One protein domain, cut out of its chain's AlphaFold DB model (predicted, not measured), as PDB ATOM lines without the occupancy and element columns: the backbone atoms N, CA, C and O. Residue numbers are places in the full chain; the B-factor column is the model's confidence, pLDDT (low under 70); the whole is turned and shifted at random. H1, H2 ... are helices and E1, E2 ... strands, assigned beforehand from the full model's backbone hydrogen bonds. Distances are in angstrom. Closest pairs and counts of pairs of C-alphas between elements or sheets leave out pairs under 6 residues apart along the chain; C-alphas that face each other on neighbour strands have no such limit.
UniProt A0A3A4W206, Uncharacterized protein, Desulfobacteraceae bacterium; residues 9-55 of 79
ATOM      1  N   GLU A   9     -22.539  16.681  79.720       63.88
ATOM      2  CA  GLU A   9     -22.470  16.203  81.100       63.88
ATOM      3  C   GLU A   9     -23.152  14.846  81.286       63.88
ATOM      4  O   GLU A   9     -22.653  13.997  82.027       63.88
ATOM      5  N   ASP A  10     -24.275  14.623  80.610       68.81
ATOM      6  CA  ASP A  10     -24.998  13.357  80.640       68.81
ATOM      7  C   ASP A  10     -24.255  12.267  79.871       68.81
ATOM      8  O   ASP A  10     -24.246  11.129  80.334       68.81
ATOM      9  N   GLU A  11     -23.539  12.597  78.792       69.25
ATOM     10  CA  GLU A  11     -22.608  11.672  78.129       69.25
ATOM     11  C   GLU A  11     -21.454  11.260  79.050       69.25
ATOM     12  O   GLU A  11     -21.139  10.071  79.145       69.25
ATOM     13  N   ILE A  12     -20.855  12.202  79.790       70.31
ATOM     14  CA  ILE A  12     -19.818  11.894  80.787       70.31
ATOM     15  C   ILE A  12     -20.394  11.024  81.903       70.31
ATOM     16  O   ILE A  12     -19.766  10.039  82.287       70.31
ATOM     17  N   ARG A  13     -21.591  11.337  82.415       63.44
ATOM     18  CA  ARG A  13     -22.271  10.525  83.438       63.44
ATOM     19  C   ARG A  13     -22.595   9.126  82.921       63.44
ATOM     20  O   ARG A  13     -22.419   8.160  83.660       63.44
ATOM     21  N   LEU A  14     -23.022   8.997  81.666       67.69
ATOM     22  CA  LEU A  14     -23.242   7.716  80.996       67.69
ATOM     23  C   LEU A  14     -21.937   6.944  80.828       67.69
ATOM     24  O   LEU A  14     -21.907   5.751  81.116       67.69
ATOM     25  N   TRP A  15     -20.845   7.604  80.444       62.91
ATOM     26  CA  TRP A  15     -19.528   6.982  80.345       62.91
ATOM     27  C   TRP A  15     -18.987   6.561  81.712       62.91
ATOM     28  O   TRP A  15     -18.439   5.472  81.840       62.91
ATOM     29  N   ASP A  16     -19.194   7.356  82.758       60.47
ATOM     30  CA  ASP A  16     -18.837   7.046  84.146       60.47
ATOM     31  C   ASP A  16     -19.712   5.942  84.760       60.47
ATOM     32  O   ASP A  16     -19.267   5.223  85.655       60.47
ATOM     33  N   SER A  17     -20.958   5.818  84.303       64.56
ATOM     34  CA  SER A  17     -21.900   4.765  84.695       64.56
ATOM     35  C   SER A  17     -21.602   3.450  83.965       64.56
ATOM     36  O   SER A  17     -21.567   2.378  84.575       64.56
ATOM     37  N   TYR A  18     -21.299   3.522  82.664       62.44
ATOM     38  CA  TYR A  18     -20.930   2.378  81.832       62.44
ATOM     39  C   TYR A  18     -19.523   1.868  82.152       62.44
ATOM     40  O   TYR A  18     -19.283   0.659  82.240       62.44
ATOM     41  N   SER A  19     -18.584   2.783  82.405       61.34
ATOM     42  CA  SER A  19     -17.299   2.461  83.010       61.34
ATOM     43  C   SER A  19     -17.526   2.186  84.490       61.34
ATOM     44  O   SER A  19     -17.252   3.015  85.343       61.34
ATOM     45  N   LYS A  20     -18.052   0.990  84.797       60.69
ATOM     46  CA  LYS A  20     -18.125   0.430  86.154       60.69
ATOM     47  C   LYS A  20     -16.864   0.839  86.898       60.69
ATOM     48  O   LYS A  20     -15.792   0.308  86.616       60.69
ATOM     49  N   LYS A  21     -16.983   1.837  87.770       64.25
ATOM     50  CA  LYS A  21     -15.862   2.456  88.466       64.25
ATOM     51  C   LYS A  21     -15.214   1.401  89.354       64.25
ATOM     52  O   LYS A  21     -15.633   1.175  90.487       64.25
ATOM     53  N   THR A  22     -14.244   0.678  88.803       70.56
ATOM     54  CA  THR A  22     -13.600  -0.434  89.486       70.56
ATOM     55  C   THR A  22     -12.622   0.126  90.498       70.56
ATOM     56  O   THR A  22     -11.687   0.850  90.149       70.56
ATOM     57  N   TYR A  23     -12.828  -0.219  91.765       82.19
ATOM     58  CA  TYR A  23     -11.807  -0.019  92.779       82.19
ATOM     59  C   TYR A  23     -10.718  -1.065  92.565       82.19
ATOM     60  O   TYR A  23     -10.956  -2.261  92.718       82.19
ATOM     61  N   VAL A  24      -9.525  -0.608  92.198       84.38
ATOM     62  CA  VAL A  24      -8.362  -1.459  91.947       84.38
ATOM     63  C   VAL A  24      -7.308  -1.209  93.017       84.38
ATOM     64  O   VAL A  24      -7.011  -0.062  93.367       84.38
ATOM     65  N   GLU A  25      -6.727  -2.287  93.542       90.75
ATOM     66  CA  GLU A  25      -5.588  -2.210  94.454       90.75
ATOM     67  C   GLU A  25      -4.298  -1.911  93.686       90.75
ATOM     68  O   GLU A  25      -3.929  -2.612  92.749       90.75
ATOM     69  N   CYS A  26      -3.603  -0.854  94.094       89.19
ATOM     70  CA  CYS A  26      -2.381  -0.357  93.474       89.19
ATOM     71  C   CYS A  26      -1.259  -0.280  94.517       89.19
ATOM     72  O   CYS A  26      -1.513   0.127  95.647       89.19
ATOM     73  N   ILE A  27      -0.006  -0.573  94.153       92.69
ATOM     74  CA  ILE A  27       1.163  -0.204  94.977       92.69
ATOM     75  C   ILE A  27       1.619   1.203  94.609       92.69
ATOM     76  O   ILE A  27       1.844   1.503  93.436       92.69
ATOM     77  N   CYS A  28       1.834   2.054  95.609       90.62
ATOM     78  CA  CYS A  28       2.504   3.328  95.383       90.62
ATOM     79  C   CYS A  28       4.022   3.139  95.224       90.62
ATOM     80  O   CYS A  28       4.651   2.595  96.127       90.62
ATOM     81  N   PRO A  29       4.658   3.644  94.150       90.00
ATOM     82  CA  PRO A  29       6.115   3.568  94.005       90.00
ATOM     83  C   PRO A  29       6.900   4.314  95.098       90.00
ATOM     84  O   PRO A  29       8.014   3.914  95.420       90.00
ATOM     85  N   LYS A  30       6.320   5.378  95.681       89.12
ATOM     86  CA  LYS A  30       6.969   6.223  96.701       89.12
ATOM     87  C   LYS A  30       6.841   5.647  98.109       89.12
ATOM     88  O   LYS A  30       7.853   5.401  98.749       89.12
ATOM     89  N   CYS A  31       5.619   5.404  98.589       91.56
ATOM     90  CA  CYS A  31       5.414   4.887  99.948       91.56
ATOM     91  C   CYS A  31       5.361   3.354 100.034       91.56
ATOM     92  O   CYS A  31       5.355   2.816 101.133       91.56
ATOM     93  N   ARG A  32       5.314   2.642  98.898       92.19
ATOM     94  CA  ARG A  32       5.245   1.168  98.810       92.19
ATOM     95  C   ARG A  32       4.019   0.529  99.479       92.19
ATOM     96  O   ARG A  32       3.943  -0.692  99.575       92.19
ATOM     97  N   VAL A  33       3.031   1.334  99.870       91.62
ATOM     98  CA  VAL A  33       1.758   0.885 100.452       91.62
ATOM     99  C   VAL A  33       0.762   0.511  99.349       91.62
ATOM    100  O   VAL A  33       0.812   1.045  98.234       91.62
ATOM    101  N   ARG A  34      -0.141  -0.428  99.662       92.50
ATOM    102  CA  ARG A  34      -1.277  -0.804  98.809       92.50
ATOM    103  C   ARG A  34      -2.440   0.161  99.026       92.50
ATOM    104  O   ARG A  34      -2.858   0.386 100.156       92.50
ATOM    105  N   HIS A  35      -2.981   0.707  97.946       90.38
ATOM    106  CA  HIS A  35      -4.083   1.662  97.966       90.38
ATOM    107  C   HIS A  35      -5.208   1.192  97.055       90.38
ATOM    108  O   HIS A  35      -4.945   0.750  95.940       90.38
ATOM    109  N   LYS A  36      -6.457   1.362  97.486       88.50
ATOM    110  CA  LYS A  36      -7.624   1.197  96.614       88.50
ATOM    111  C   LYS A  36      -7.885   2.505  95.887       88.50
ATOM    112  O   LYS A  36      -8.047   3.544  96.523       88.50
ATOM    113  N   MET A  37      -7.892   2.460  94.563       82.38
ATOM    114  CA  MET A  37      -8.128   3.631  93.726       82.38
ATOM    115  C   MET A  37      -9.206   3.335  92.700       82.38
ATOM    116  O   MET A  37      -9.287   2.233  92.166       82.38
ATOM    117  N   ASN A  38     -10.008   4.349  92.414       83.00
ATOM    118  CA  ASN A  38     -10.978   4.308  91.339       83.00
ATOM    119  C   ASN A  38     -10.249   4.575  90.019       83.00
ATOM    120  O   ASN A  38      -9.823   5.703  89.757       83.00
ATOM    121  N   LEU A  39      -9.998   3.520  89.251       76.88
ATOM    122  CA  LEU A  39      -9.406   3.622  87.924       76.88
ATOM    123  C   LEU A  39      -9.739   2.389  87.096       76.88
ATOM    124  O   LEU A  39      -9.929   1.291  87.620       76.88
ATOM    125  N   ARG A  40      -9.731   2.566  85.777       82.31
ATOM    126  CA  ARG A  40      -9.801   1.461  84.830       82.31
ATOM    127  C   ARG A  40      -8.397   0.890  84.623       82.31
ATOM    128  O   ARG A  40      -7.532   1.564  84.070       82.31
ATOM    129  N   TRP A  41      -8.166  -0.341  85.074       82.31
ATOM    130  CA  TRP A  41      -6.905  -1.056  84.865       82.31
ATOM    131  C   TRP A  41      -7.071  -2.099  83.763       82.31
ATOM    132  O   TRP A  41      -7.922  -2.975  83.866       82.31
ATOM    133  N   ILE A  42      -6.255  -1.996  82.715       83.06
ATOM    134  CA  ILE A  42      -6.264  -2.919  81.564       83.06
ATOM    135  C   ILE A  42      -4.957  -3.722  81.439       83.06
ATOM    136  O   ILE A  42      -4.745  -4.416  80.451       83.06
ATOM    137  N   GLY A  43      -4.051  -3.593  82.415       82.62
ATOM    138  CA  GLY A  43      -2.758  -4.274  82.422       82.62
ATOM    139  C   GLY A  43      -2.778  -5.621  83.152       82.62
ATOM    140  O   GLY A  43      -3.796  -6.060  83.681       82.62
ATOM    141  N   ARG A  44      -1.612  -6.278  83.205       83.31
ATOM    142  CA  ARG A  44      -1.395  -7.530  83.951       83.31
ATOM    143  C   ARG A  44      -0.769  -7.249  85.317       83.31
ATOM    144  O   ARG A  44       0.025  -6.322  85.458       83.31
ATOM    145  N   GLY A  45      -1.089  -8.082  86.306       87.38
ATOM    146  CA  GLY A  45      -0.576  -7.939  87.668       87.38
ATOM    147  C   GLY A  45      -1.141  -6.722  88.406       87.38
ATOM    148  O   GLY A  45      -2.150  -6.141  88.002       87.38
ATOM    149  N   MET A  46      -0.490  -6.355  89.513       84.94
ATOM    150  CA  MET A  46      -0.954  -5.270  90.375       84.94
ATOM    151  C   MET A  46      -0.423  -3.914  89.889       84.94
ATOM    152  O   MET A  46       0.801  -3.737  89.819       84.94
ATOM    153  N   PRO A  47      -1.300  -2.947  89.564       89.12
ATOM    154  CA  PRO A  47      -0.874  -1.650  89.058       89.12
ATOM    155  C   PRO A  47       0.033  -0.916  90.047       89.12
ATOM    156  O   PRO A  47      -0.128  -0.991  91.270       89.12
ATOM    157  N   ARG A  48       0.982  -0.154  89.499       90.06
ATOM    158  CA  ARG A  48       1.853   0.742  90.263       90.06
ATOM    159  C   ARG A  48       1.497   2.184  89.936       90.06
ATOM    160  O   ARG A  48       1.782   2.655  88.841       90.06
ATOM    161  N   LYS A  49       0.860   2.880  90.878       85.38
ATOM    162  CA  LYS A  49       0.417   4.273  90.713       85.38
ATOM    163  C   LYS A  49       0.694   5.055  91.986       85.38
ATOM    164  O   LYS A  49       0.462   4.550  93.082       85.38
ATOM    165  N   TYR A  50       1.186   6.287  91.857       85.88
ATOM    166  CA  TYR A  50       1.340   7.170  93.012       85.88
ATOM    167  C   TYR A  50      -0.010   7.378  93.703       85.88
ATOM    168  O   TYR A  50      -1.014   7.654  93.047       85.88
ATOM    169  N   CYS A  51      -0.042   7.226  95.029       86.19
ATOM    170  CA  CYS A  51      -1.234   7.566  95.795       86.19
ATOM    171  C   CYS A  51      -1.465   9.073  95.783       86.19
ATOM    172  O   CYS A  51      -0.536   9.844  95.555       86.19
ATOM    173  N   THR A  52      -2.699   9.495  96.050       83.19
ATOM    174  CA  THR A  52      -3.096  10.911  96.029       83.19
ATOM    175  C   THR A  52      -2.195  11.782  96.905       83.19
ATOM    176  O   THR A  52      -1.812  12.866  96.486       83.19
ATOM    177  N   SER A  53      -1.780  11.290  98.076       85.88
ATOM    178  CA  SER A  53      -0.815  11.975  98.948       85.88
ATOM    179  C   SER A  53       0.570  12.108  98.300       85.88
ATOM    180  O   SER A  53       1.109  13.207  98.194       85.88
ATOM    181  N   CYS A  54       1.133  11.009  97.788       86.88
ATOM    182  CA  CYS A  54       2.450  11.032  97.147       86.88
ATOM    183  C   CYS A  54       2.468  11.829  95.837       86.88
ATOM    184  O   CYS A  54       3.504  12.399  95.505       86.88
ATOM    185  N   MET A  55       1.342  11.864  95.119       84.00
ATOM    186  CA  MET A  55       1.149  12.641  93.898       84.00
ATOM    187  C   MET A  55       1.053  14.139  94.201       84.00
ATOM    188  O   MET A  55       1.744  14.923  93.564       84.00
TER     189      MET A  55
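What this domain is: This is residues 9 to 55 of the 79 residues of an uncharacterized protein of Desulfobacteraceae bacterium (UniProt A0A3A4W206). A small two-stranded hairpin, E1 and E2, makes the middle, with helix H1 sticking out from it at one end; the long loop of residues 39 to 51 folds back past the hairpin to the short H2. The 47 printed residues hold H1, E1, E2, H2 in that order, mixed helices and strands, with an antiparallel sheet E1 - E2. The whole is loose and flat, radius of gyration of the C-alphas 12.6 A, spanning 37 by 24 by 12 A.

How they stand to each other: H1, residues 9 to 18, stands free, every O i to N i+4 pair within hydrogen-bond range. E1, residues 23 to 27, and E2, residues 34 to 38, form an antiparallel hairpin at 144 degrees; N 26 and O 35 are 2.8 A apart, within hydrogen-bond range. H2, residues 52 to 55, is too short for such an O to N pair. H1 is apart from E2 and H2, and E1 from H2.

Where its parts are: H1 begins at C-alpha 9 (-22.470, 16.203, 81.100) and is 13.9 A long. E1 measures 13.2 A, E2 13.3 A. H2, 5.1 A, ends at C-alpha 55 (1.149, 12.641, 93.898).

The domain as a whole: The farthest C-alphas, Asp 10 and Arg 32, are 37.3 A apart. The printed part has no cut; the link E2 to H2 is long. pLDDT is under 70 at residues 9 to 11 and 13 to 21.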